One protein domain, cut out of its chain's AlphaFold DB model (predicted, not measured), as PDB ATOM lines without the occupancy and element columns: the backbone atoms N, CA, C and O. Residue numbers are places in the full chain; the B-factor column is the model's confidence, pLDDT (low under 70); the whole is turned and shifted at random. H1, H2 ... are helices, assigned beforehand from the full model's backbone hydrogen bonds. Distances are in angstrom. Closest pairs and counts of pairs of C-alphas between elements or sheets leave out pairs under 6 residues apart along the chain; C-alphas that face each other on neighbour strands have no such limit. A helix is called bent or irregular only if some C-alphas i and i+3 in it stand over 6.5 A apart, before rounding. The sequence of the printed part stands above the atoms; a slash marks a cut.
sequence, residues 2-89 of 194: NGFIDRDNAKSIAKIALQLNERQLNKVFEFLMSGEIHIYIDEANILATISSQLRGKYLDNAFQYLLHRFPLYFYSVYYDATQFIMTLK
ATOM      1  N   ASN A   2     213.182 276.438 166.162       40.41
ATOM      2  CA  ASN A   2     213.385 275.124 165.554       40.41
ATOM      3  C   ASN A   2     213.697 274.145 166.686       40.41
ATOM      4  O   ASN A   2     214.735 274.273 167.335       40.41
ATOM      5  N   GLY A   3     212.741 273.265 166.983       47.69
ATOM      6  CA  GLY A   3     212.803 272.289 168.064       47.69
ATOM      7  C   GLY A   3     213.811 271.199 167.741       47.69
ATOM      8  O   GLY A   3     213.445 270.114 167.319       47.69
ATOM      9  N   PHE A   4     215.094 271.495 167.905       53.91
ATOM     10  CA  PHE A   4     216.127 270.474 167.889       53.91
ATOM     11  C   PHE A   4     216.233 269.883 169.294       53.91
ATOM     12  O   PHE A   4     216.642 270.567 170.233       53.91
ATOM     13  N   ILE A   5     215.873 268.609 169.450       57.62
ATOM     14  CA  ILE A   5     216.419 267.822 170.554       57.62
ATOM     15  C   ILE A   5     217.867 267.537 170.167       57.62
ATOM     16  O   ILE A   5     218.134 266.794 169.228       57.62
ATOM     17  N   ASP A   6     218.805 268.169 170.865       68.81
ATOM     18  CA  ASP A   6     220.211 267.793 170.768       68.81
ATOM     19  C   ASP A   6     220.380 266.298 171.099       68.81
ATOM     20  O   ASP A   6     219.665 265.749 171.941       68.81
ATOM     21  N   ARG A   7     221.329 265.622 170.454       67.00
ATOM     22  CA  ARG A   7     221.597 264.186 170.619       67.00
ATOM     23  C   ARG A   7     221.743 263.787 172.091       67.00
ATOM     24  O   ARG A   7     221.275 262.729 172.516       67.00
ATOM     25  N   ASP A   8     222.352 264.663 172.880       73.62
ATOM     26  CA  ASP A   8     222.560 264.467 174.313       73.62
ATOM     27  C   ASP A   8     221.259 264.594 175.122       73.62
ATOM     28  O   ASP A   8     221.067 263.884 176.116       73.62
ATOM     29  N   ASN A   9     220.306 265.406 174.652       75.31
ATOM     30  CA  ASN A   9     218.961 265.474 175.216       75.31
ATOM     31  C   ASN A   9     218.175 264.194 174.912       75.31
ATOM     32  O   ASN A   9     217.545 263.656 175.822       75.31
ATOM     33  N   ALA A  10     218.255 263.655 173.689       72.25
ATOM     34  CA  ALA A  10     217.616 262.381 173.343       72.25
ATOM     35  C   ALA A  10     218.146 261.249 174.238       72.25
ATOM     36  O   ALA A  10     217.374 260.555 174.899       72.25
ATOM     37  N   LYS A  11     219.471 261.131 174.378       73.44
ATOM     38  CA  LYS A  11     220.094 260.150 175.286       73.44
ATOM     39  C   LYS A  11     219.659 260.326 176.741       73.44
ATOM     40  O   LYS A  11     219.414 259.341 177.439       73.44
ATOM     41  N   SER A  12     219.539 261.567 177.204       82.88
ATOM     42  CA  SER A  12     219.065 261.866 178.559       82.88
ATOM     43  C   SER A  12     217.602 261.459 178.750       82.88
ATOM     44  O   SER A  12     217.275 260.828 179.756       82.88
ATOM     45  N   ILE A  13     216.737 261.727 177.766       78.75
ATOM     46  CA  ILE A  13     215.337 261.281 177.760       78.75
ATOM     47  C   ILE A  13     215.269 259.753 177.784       78.75
ATOM     48  O   ILE A  13     214.526 259.212 178.595       78.75
ATOM     49  N   ALA A  14     216.075 259.056 176.976       77.00
ATOM     50  CA  ALA A  14     216.147 257.591 176.965       77.00
ATOM     51  C   ALA A  14     216.445 257.024 178.360       77.00
ATOM     52  O   ALA A  14     215.779 256.108 178.838       77.00
ATOM     53  N   LYS A  15     217.439 257.611 179.035       82.19
ATOM     54  CA  LYS A  15     217.872 257.190 180.368       82.19
ATOM     55  C   LYS A  15     216.802 257.450 181.429       82.19
ATOM     56  O   LYS A  15     216.598 256.612 182.304       82.19
ATOM     57  N   ILE A  16     216.128 258.596 181.350       87.19
ATOM     58  CA  ILE A  16     215.070 258.974 182.293       87.19
ATOM     59  C   ILE A  16     213.789 258.178 182.026       87.19
ATOM     60  O   ILE A  16     213.098 257.840 182.982       87.19
ATOM     61  N   ALA A  17     213.491 257.823 180.772       82.44
ATOM     62  CA  ALA A  17     212.281 257.096 180.385       82.44
ATOM     63  C   ALA A  17     212.097 255.799 181.184       82.44
ATOM     64  O   ALA A  17     210.986 255.498 181.599       82.44
ATOM     65  N   LEU A  18     213.185 255.097 181.511       81.56
ATOM     66  CA  LEU A  18     213.158 253.887 182.343       81.56
ATOM     67  C   LEU A  18     212.619 254.107 183.772       81.56
ATOM     68  O   LEU A  18     212.295 253.141 184.456       81.56
ATOM     69  N   GLN A  19     212.558 255.354 184.237       90.06
ATOM     70  CA  GLN A  19     212.102 255.743 185.575       90.06
ATOM     71  C   GLN A  19     210.762 256.493 185.553       90.06
ATOM     72  O   GLN A  19     210.243 256.857 186.609       90.06
ATOM     73  N   LEU A  20     210.212 256.766 184.367       90.69
ATOM     74  CA  LEU A  20     208.969 257.514 184.216       90.69
ATOM     75  C   LEU A  20     207.753 256.627 184.488       90.69
ATOM     76  O   LEU A  20     207.735 255.438 184.176       90.69
ATOM     77  N   ASN A  21     206.697 257.229 185.033       93.25
ATOM     78  CA  ASN A  21     205.396 256.569 185.094       93.25
ATOM     79  C   ASN A  21     204.678 256.625 183.736       93.25
ATOM     80  O   ASN A  21     205.018 257.423 182.862       93.25
ATOM     81  N   GLU A  22     203.626 255.823 183.584       92.75
ATOM     82  CA  GLU A  22     202.859 255.700 182.338       92.75
ATOM     83  C   GLU A  22     202.364 257.051 181.789       92.75
ATOM     84  O   GLU A  22     202.500 257.342 180.602       92.75
ATOM     85  N   ARG A  23     201.868 257.945 182.658       94.44
ATOM     86  CA  ARG A  23     201.388 259.274 182.244       94.44
ATOM     87  C   ARG A  23     202.513 260.138 181.671       94.44
ATOM     88  O   ARG A  23     202.270 260.929 180.762       94.44
ATOM     89  N   GLN A  24     203.717 260.037 182.223       94.00
ATOM     90  CA  GLN A  24     204.891 260.755 181.730       94.00
ATOM     91  C   GLN A  24     205.411 260.134 180.429       94.00
ATOM     92  O   GLN A  24     205.673 260.873 179.482       94.00
ATOM     93  N   LEU A  25     205.483 258.802 180.354       93.38
ATOM     94  CA  LEU A  25     205.860 258.068 179.144       93.38
ATOM     95  C   LEU A  25     204.950 258.409 177.960       93.38
ATOM     96  O   LEU A  25     205.454 258.686 176.877       93.38
ATOM     97  N   ASN A  26     203.635 258.490 178.179       93.31
ATOM     98  CA  ASN A  26     202.672 258.868 177.140       93.31
ATOM     99  C   ASN A  26     202.969 260.246 176.539       93.31
ATOM    100  O   ASN A  26     202.926 260.407 175.324       93.31
ATOM    101  N   LYS A  27     203.341 261.230 177.369       91.50
ATOM    102  CA  LYS A  27     203.705 262.567 176.878       91.50
ATOM    103  C   LYS A  27     204.968 262.542 176.023       91.50
ATOM    104  O   LYS A  27     205.023 263.216 175.002       91.50
ATOM    105  N   VAL A  28     205.980 261.780 176.444       89.56
ATOM    106  CA  VAL A  28     207.220 261.624 175.668       89.56
ATOM    107  C   VAL A  28     206.926 260.912 174.348       89.56
ATOM    108  O   VAL A  28     207.409 261.336 173.305       89.56
ATOM    109  N   PHE A  29     206.090 259.875 174.374       91.44
ATOM    110  CA  PHE A  29     205.675 259.143 173.184       91.44
ATOM    111  C   PHE A  29     204.956 260.037 172.165       91.44
ATOM    112  O   PHE A  29     205.337 260.062 170.999       91.44
ATOM    113  N   GLU A  30     203.941 260.789 172.597       91.44
ATOM    114  CA  GLU A  30     203.195 261.712 171.729       91.44
ATOM    115  C   GLU A  30     204.115 262.760 171.100       91.44
ATOM    116  O   GLU A  30     203.991 263.069 169.916       91.44
ATOM    117  N   PHE A  31     205.081 263.253 171.875       86.44
ATOM    118  CA  PHE A  31     206.077 264.198 171.397       86.44
ATOM    119  C   PHE A  31     207.024 263.591 170.347       86.44
ATOM    120  O   PHE A  31     207.285 264.233 169.338       86.44
ATOM    121  N   LEU A  32     207.489 262.349 170.523       85.50
ATOM    122  CA  LEU A  32     208.314 261.661 169.515       85.50
ATOM    123  C   LEU A  32     207.524 261.365 168.229       85.50
ATOM    124  O   LEU A  32     208.051 261.463 167.123       85.50
ATOM    125  N   MET A  33     206.239 261.030 168.363       87.75
ATOM    126  CA  MET A  33     205.365 260.702 167.234       87.75
ATOM    127  C   MET A  33     204.922 261.920 166.416       87.75
ATOM    128  O   MET A  33     204.543 261.745 165.256       87.75
ATOM    129  N   SER A  34     204.979 263.139 166.967       84.69
ATOM    130  CA  SER A  34     204.579 264.358 166.244       84.69
ATOM    131  C   SER A  34     205.455 264.623 165.013       84.69
ATOM    132  O   SER A  34     205.022 265.295 164.079       84.69
ATOM    133  N   GLY A  35     206.668 264.057 164.972       69.19
ATOM    134  CA  GLY A  35     207.558 264.143 163.817       69.19
ATOM    135  C   GLY A  35     208.040 265.562 163.508       69.19
ATOM    136  O   GLY A  35     208.558 265.775 162.410       69.19
ATOM    137  N   GLU A  36     207.884 266.500 164.452       64.25
ATOM    138  CA  GLU A  36     208.343 267.897 164.364       64.25
ATOM    139  C   GLU A  36     209.875 268.030 164.409       64.25
ATOM    140  O   GLU A  36     210.420 269.121 164.249       64.25
ATOM    141  N   ILE A  37     210.577 266.911 164.594       57.78
ATOM    142  CA  ILE A  37     212.026 266.837 164.731       57.78
ATOM    143  C   ILE A  37     212.578 265.955 163.611       57.78
ATOM    144  O   ILE A  37     211.989 264.936 163.238       57.78
ATOM    145  N   HIS A  38     213.718 266.356 163.045       57.72
ATOM    146  CA  HIS A  38     214.521 265.466 162.214       57.72
ATOM    147  C   HIS A  38     215.072 264.348 163.097       57.72
ATOM    148  O   HIS A  38     216.079 264.514 163.777       57.72
ATOM    149  N   ILE A  39     214.357 263.230 163.085       56.19
ATOM    150  CA  ILE A  39     214.606 262.081 163.944       56.19
ATOM    151  C   ILE A  39     215.991 261.499 163.668       56.19
ATOM    152  O   ILE A  39     216.289 261.042 162.561       56.19
ATOM    153  N   TYR A  40     216.830 261.520 164.703       69.06
ATOM    154  CA  TYR A  40     218.127 260.850 164.742       69.06
ATOM    155  C   TYR A  40     217.990 259.381 165.163       69.06
ATOM    156  O   TYR A  40     216.989 258.972 165.749       69.06
ATOM    157  N   ILE A  41     219.060 258.605 164.942       69.44
ATOM    158  CA  ILE A  41     219.222 257.207 165.389       69.44
ATOM    159  C   ILE A  41     218.727 256.990 166.834       69.44
ATOM    160  O   ILE A  41     218.066 255.999 167.148       69.44
ATOM    161  N   ASP A  42     219.026 257.945 167.714       75.31
ATOM    162  CA  ASP A  42     218.720 257.865 169.141       75.31
ATOM    163  C   ASP A  42     217.203 257.914 169.433       75.31
ATOM    164  O   ASP A  42     216.741 257.280 170.378       75.31
ATOM    165  N   GLU A  43     216.394 258.572 168.600       78.38
ATOM    166  CA  GLU A  43     214.943 258.687 168.803       78.38
ATOM    167  C   GLU A  43     214.181 257.405 168.462       78.38
ATOM    168  O   GLU A  43     213.254 257.042 169.186       78.38
ATOM    169  N   ALA A  44     214.589 256.676 167.419       87.19
ATOM    170  CA  ALA A  44     213.968 255.397 167.070       87.19
ATOM    171  C   ALA A  44     214.116 254.371 168.212       87.19
ATOM    172  O   ALA A  44     213.155 253.692 168.571       87.19
ATOM    173  N   ASN A  45     215.291 254.332 168.856       86.88
ATOM    174  CA  ASN A  45     215.536 253.496 170.037       86.88
ATOM    175  C   ASN A  45     214.667 253.905 171.234       86.88
ATOM    176  O   ASN A  45     214.134 253.044 171.939       86.88
ATOM    177  N   ILE A  46     214.498 255.211 171.470       88.12
ATOM    178  CA  ILE A  46     213.639 255.712 172.553       88.12
ATOM    179  C   ILE A  46     212.184 255.346 172.278       88.12
ATOM    180  O   ILE A  46     211.509 254.827 173.167       88.12
ATOM    181  N   LEU A  47     211.711 255.573 171.051       91.00
ATOM    182  CA  LEU A  47     210.351 255.253 170.642       91.00
ATOM    183  C   LEU A  47     210.063 253.758 170.824       91.00
ATOM    184  O   LEU A  47     209.058 253.396 171.437       91.00
ATOM    185  N   ALA A  48     210.971 252.893 170.373       92.44
ATOM    186  CA  ALA A  48     210.890 251.448 170.560       92.44
ATOM    187  C   ALA A  48     210.866 251.041 172.045       92.44
ATOM    188  O   ALA A  48     210.051 250.213 172.467       92.44
ATOM    189  N   THR A  49     211.713 251.664 172.866       90.94
ATOM    190  CA  THR A  49     211.803 251.381 174.306       90.94
ATOM    191  C   THR A  49     210.527 251.787 175.041       90.94
ATOM    192  O   THR A  49     209.941 250.980 175.763       90.94
ATOM    193  N   ILE A  50     210.064 253.025 174.844       92.00
ATOM    194  CA  ILE A  50     208.873 253.568 175.510       92.00
ATOM    195  C   ILE A  50     207.623 252.802 175.080       92.00
ATOM    196  O   ILE A  50     206.813 252.407 175.917       92.00
ATOM    197  N   SER A  51     207.474 252.548 173.782       94.31
ATOM    198  CA  SER A  51     206.318 251.820 173.260       94.31
ATOM    199  C   SER A  51     206.249 250.378 173.767       94.31
ATOM    200  O   SER A  51     205.163 249.903 174.100       94.31
ATOM    201  N   SER A  52     207.398 249.712 173.939       92.75
ATOM    202  CA  SER A  52     207.474 248.380 174.557       92.75
ATOM    203  C   SER A  52     207.024 248.373 176.020       92.75
ATOM    204  O   SER A  52     206.437 247.393 176.481       92.75
ATOM    205  N   GLN A  53     207.265 249.461 176.759       91.38
ATOM    206  CA  GLN A  53     206.800 249.602 178.143       91.38
ATOM    207  C   GLN A  53     205.298 249.885 178.218       91.38
ATOM    208  O   GLN A  53     204.608 249.289 179.042       91.38
ATOM    209  N   LEU A  54     204.792 250.759 177.343       91.62
ATOM    210  CA  LEU A  54     203.381 251.152 177.303       91.62
ATOM    211  C   LEU A  54     202.462 250.054 176.744       91.62
ATOM    212  O   LEU A  54     201.309 249.952 177.163       91.62
ATOM    213  N   ARG A  55     202.974 249.203 175.843       92.50
ATOM    214  CA  ARG A  55     202.263 248.078 175.208       92.50
ATOM    215  C   ARG A  55     200.998 248.500 174.436       92.50
ATOM    216  O   ARG A  55     200.684 249.680 174.266       92.50
ATOM    217  N   GLY A  56     200.283 247.506 173.903       94.00
ATOM    218  CA  GLY A  56     199.024 247.688 173.177       94.00
ATOM    219  C   GLY A  56     199.165 248.650 171.997       94.00
ATOM    220  O   GLY A  56     200.143 248.594 171.256       94.00
ATOM    221  N   LYS A  57     198.220 249.589 171.872       95.50
ATOM    222  CA  LYS A  57     198.184 250.561 170.767       95.50
ATOM    223  C   LYS A  57     199.468 251.387 170.609       95.50
ATOM    224  O   LYS A  57     199.761 251.840 169.510       95.50
ATOM    225  N   TYR A  58     200.224 251.617 171.687       94.69
ATOM    226  CA  TYR A  58     201.469 252.389 171.622       94.69
ATOM    227  C   TYR A  58     202.566 251.609 170.899       94.69
ATOM    228  O   TYR A  58     203.276 252.181 170.075       94.69
ATOM    229  N   LEU A  59     202.660 250.305 171.175       95.44
ATOM    230  CA  LEU A  59     203.565 249.394 170.478       95.44
ATOM    231  C   LEU A  59     203.204 249.302 168.995       95.44
ATOM    232  O   LEU A  59     204.077 249.472 168.150       95.44
ATOM    233  N   ASP A  60     201.917 249.134 168.682       96.50
ATOM    234  CA  ASP A  60     201.443 249.062 167.296       96.50
ATOM    235  C   ASP A  60     201.738 250.353 166.518       96.50
ATOM    236  O   ASP A  60     202.258 250.305 165.403       96.50
ATOM    237  N   ASN A  61     201.478 251.515 167.124       95.56
ATOM    238  CA  ASN A  61     201.746 252.810 166.503       95.56
ATOM    239  C   ASN A  61     203.245 253.046 166.280       95.56
ATOM    240  O   ASN A  61     203.632 253.497 165.202       95.56
ATOM    241  N   ALA A  62     204.090 252.735 167.270       95.12
ATOM    242  CA  ALA A  62     205.541 252.833 167.122       95.12
ATOM    243  C   ALA A  62     206.063 251.895 166.040       95.12
ATOM    244  O   ALA A  62     206.885 252.303 165.228       95.12
ATOM    245  N   PHE A  63     205.572 250.656 166.009       96.44
ATOM    246  CA  PHE A  63     205.955 249.683 165.000       96.44
ATOM    247  C   PHE A  63     205.659 250.200 163.590       96.44
ATOM    248  O   PHE A  63     206.566 250.258 162.765       96.44
ATOM    249  N   GLN A  64     204.424 250.644 163.332       95.75
ATOM    250  CA  GLN A  64     204.038 251.190 162.027       95.75
ATOM    251  C   GLN A  64     204.884 252.412 161.657       95.75
ATOM    252  O   GLN A  64     205.355 252.543 160.526       95.75
ATOM    253  N   TYR A  65     205.137 253.288 162.628       93.12
ATOM    254  CA  TYR A  65     205.979 254.458 162.429       93.12
ATOM    255  C   TYR A  65     207.417 254.091 162.042       93.12
ATOM    256  O   TYR A  65     207.948 254.621 161.063       93.12
ATOM    257  N   LEU A  66     208.035 253.163 162.776       93.00
ATOM    258  CA  LEU A  66     209.390 252.680 162.513       93.00
ATOM    259  C   LEU A  66     209.461 251.945 161.173       93.00
ATOM    260  O   LEU A  66     210.352 252.228 160.386       93.00
ATOM    261  N   LEU A  67     208.500 251.076 160.861       93.12
ATOM    262  CA  LEU A  67     208.460 250.337 159.598       93.12
ATOM    263  C   LEU A  67     208.403 251.269 158.382       93.12
ATOM    264  O   LEU A  67     209.147 251.078 157.420       93.12
ATOM    265  N   HIS A  68     207.551 252.295 158.426       90.00
ATOM    266  CA  HIS A  68     207.355 253.191 157.290       90.00
ATOM    267  C   HIS A  68     208.416 254.284 157.181       90.00
ATOM    268  O   HIS A  68     208.828 254.626 156.071       90.00
ATOM    269  N   ARG A  69     208.844 254.860 158.307       88.31
ATOM    270  CA  ARG A  69     209.729 256.033 158.307       88.31
ATOM    271  C   ARG A  69     211.192 255.682 158.569       88.31
ATOM    272  O   ARG A  69     212.069 256.414 158.121       88.31
ATOM    273  N   PHE A  70     211.457 254.560 159.239       87.12
ATOM    274  CA  PHE A  70     212.797 254.104 159.616       87.12
ATOM    275  C   PHE A  70     212.983 252.596 159.394       87.12
ATOM    276  O   PHE A  70     213.383 251.905 160.326       87.12
ATOM    277  N   PRO A  71     212.750 252.043 158.189       86.75
ATOM    278  CA  PRO A  71     212.894 250.602 157.967       86.75
ATOM    279  C   PRO A  71     214.302 250.094 158.326       86.75
ATOM    280  O   PRO A  71     214.444 249.011 158.884       86.75
ATOM    281  N   LEU A  72     215.334 250.928 158.124       87.88
ATOM    282  CA  LEU A  72     216.713 250.641 158.536       87.88
ATOM    283  C   LEU A  72     216.860 250.358 160.038       87.88
ATOM    284  O   LEU A  72     217.811 249.684 160.411       87.88
ATOM    285  N   TYR A  73     215.945 250.836 160.890       90.00
ATOM    286  CA  TYR A  73     215.945 250.571 162.332       90.00
ATOM    287  C   TYR A  73     216.066 249.079 162.636       90.00
ATOM    288  O   TYR A  73     216.788 248.690 163.548       90.00
ATOM    289  N   PHE A  74     215.384 248.241 161.856       90.44
ATOM    290  CA  PHE A  74     215.329 246.813 162.128       90.44
ATOM    291  C   PHE A  74     216.643 246.103 161.807       90.44
ATOM    292  O   PHE A  74     216.972 245.153 162.498       90.44
ATOM    293  N   TYR A  75     217.398 246.554 160.803       85.38
ATOM    294  CA  TYR A  75     218.530 245.811 160.237       85.38
ATOM    295  C   TYR A  75     219.771 246.687 160.001       85.38
ATOM    296  O   TYR A  75     220.531 246.471 159.066       85.38
ATOM    297  N   SER A  76     220.008 247.702 160.829       84.19
ATOM    298  CA  SER A  76     221.217 248.527 160.745       84.19
ATOM    299  C   SER A  76     222.096 248.346 161.977       84.19
ATOM    300  O   SER A  76     221.608 248.294 163.100       84.19
ATOM    301  N   VAL A  77     223.417 248.339 161.759       77.12
ATOM    302  CA  VAL A  77     224.449 248.251 162.810       77.12
ATOM    303  C   VAL A  77     224.335 249.331 163.888       77.12
ATOM    304  O   VAL A  77     224.887 249.178 164.974       77.12
ATOM    305  N   TYR A  78     223.658 250.440 163.586       78.44
ATOM    306  CA  TYR A  78     223.517 251.563 164.506       78.44
ATOM    307  C   TYR A  78     222.386 251.379 165.521       78.44
ATOM    308  O   TYR A  78     222.311 252.151 166.479       78.44
ATOM    309  N   TYR A  79     221.510 250.391 165.324       78.38
ATOM    310  CA  TYR A  79     220.341 250.169 166.162       78.38
ATOM    311  C   TYR A  79     220.376 248.767 166.750       78.38
ATOM    312  O   TYR A  79     220.498 247.778 166.032       78.38
ATOM    313  N   ASP A  80     220.199 248.677 168.065       82.44
ATOM    314  CA  ASP A  80     219.879 247.405 168.698       82.44
ATOM    315  C   ASP A  80     218.358 247.254 168.767       82.44
ATOM    316  O   ASP A  80     217.716 247.510 169.788       82.44
ATOM    317  N   ALA A  81     217.766 246.854 167.640       90.31
ATOM    318  CA  ALA A  81     216.338 246.565 167.556       90.31
ATOM    319  C   ALA A  81     215.965 245.229 168.220       90.31
ATOM    320  O   ALA A  81     214.789 244.864 168.230       90.31
ATOM    321  N   THR A  82     216.927 244.491 168.790       90.12
ATOM    322  CA  THR A  82     216.722 243.101 169.207       90.12
ATOM    323  C   THR A  82     215.585 242.974 170.215       90.12
ATOM    324  O   THR A  82     214.665 242.176 170.039       90.12
ATOM    325  N   GLN A  83     215.623 243.797 171.266       90.12
ATOM    326  CA  GLN A  83     214.603 243.780 172.315       90.12
ATOM    327  C   GLN A  83     213.232 244.185 171.779       90.12
ATOM    328  O   GLN A  83     212.233 243.584 172.158       90.12
ATOM    329  N   PHE A  84     213.185 245.159 170.870       93.56
ATOM    330  CA  PHE A  84     211.939 245.603 170.257       93.56
ATOM    331  C   PHE A  84     211.327 244.514 169.374       93.56
ATOM    332  O   PHE A  84     210.159 244.185 169.526       93.56
ATOM    333  N   ILE A  85     212.118 243.875 168.510       94.44
ATOM    334  CA  ILE A  85     211.645 242.770 167.665       94.44
ATOM    335  C   ILE A  85     211.105 241.621 168.533       94.44
ATOM    336  O   ILE A  85     210.090 241.014 168.201       94.44
ATOM    337  N   MET A  86     211.724 241.351 169.690       93.00
ATOM    338  CA  MET A  86     211.251 240.317 170.618       93.00
ATOM    339  C   MET A  86     209.872 240.599 171.234       93.00
ATOM    340  O   MET A  86     209.228 239.635 171.667       93.00
ATOM    341  N   THR A  87     209.421 241.860 171.280       94.88
ATOM    342  CA  THR A  87     208.096 242.241 171.806       94.88
ATOM    343  C   THR A  87     206.991 242.234 170.749       94.88
ATOM    344  O   THR A  87     205.818 242.271 171.123       94.88
ATOM    345  N   LEU A  88     207.336 242.149 169.461       94.69
ATOM    346  CA  LEU A  88     206.371 242.148 168.361       94.69
ATOM    347  C   LEU A  88     205.536 240.861 168.318       94.69
ATOM    348  O   LEU A  88     206.007 239.766 168.646       94.69
ATOM    349  N   LYS A  89     204.282 241.001 167.876       94.50
ATOM    350  CA  LYS A  89     203.388 239.868 167.578       94.50
ATOM    351  C   LYS A  89     203.696 239.272 166.202       94.50
ATOM    352  O   LYS A  89     204.317 239.926 165.368       94.50
TER     353      LYS A  89
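What this domain is: This is residues 2 to 89 of the 194 residues of an uncharacterized protein of Reticulomyxa filosa (UniProt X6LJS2). H3, the longest helix, runs through the middle of a compact helical bundle, with H1 and H2 packed on one side of it and H4 and H6 on the other. The short H5 lies near the beginning of H3 and the end of H4. The printed part has 88 residues with six named helices, H1 to H6 in chain order, and no named strand; its class is all helix. It is compact, with a radius of gyration of the C-alphas of 12.0 A, and spans 33 by 27 by 20 A.

Where its parts are: H3 holds residues 41 to 54 and is 20.7 A long. H4, residues 57 to 69, is 17.8 A long; H2, residues 22 to 33, 16.1 A. H1, residues 7 to 17, is 15.2 A long and begins at C-alpha 7 (221.597, 264.186, 170.619). H5, residues 71 to 74, is neither bent nor irregular, but only just: C-alphas 71 and 74 are 6.1 A apart. H6, residues 82 to 87, ends at C-alpha 87 (208.096, 242.241, 171.806).

How they stand to each other: H3 is the hub, touching four helices. H4 touches it, with the C-alphas of Ser 51 and Leu 59 closest at 4.6 A, opposite ways at a shallow tilt of 22 degrees, a helical hairpin. H2 and H3 form another hairpin, their closest C-alphas, Leu 25 and Ile 50, 6.5 A apart, at a steep tilt of 37 degrees, only just past shallow. H1 touches H3, Ala 14 to Ile 46 being the closest C-alphas at 5.4 A, the same way at a shallow 13 degrees. H6 touches residues 48 to 52 of H3 alone, with C-alphas 48 and 84 closest at 5.9 A. H1 and H6 are apart. Every O i to N i+4 pair is within hydrogen-bond range in H1, H4 and H6, but 7 of 8 in H2 and 9 of 10 in H3; H5 is too short for one.

The domain as a whole: The C-alphas of Asn 2 and Lys 89 are the two farthest apart, 36.7 A. The printed part has no cut, and no link is long. pLDDT is under 70 at residues 2 to 7 and 35 to 41.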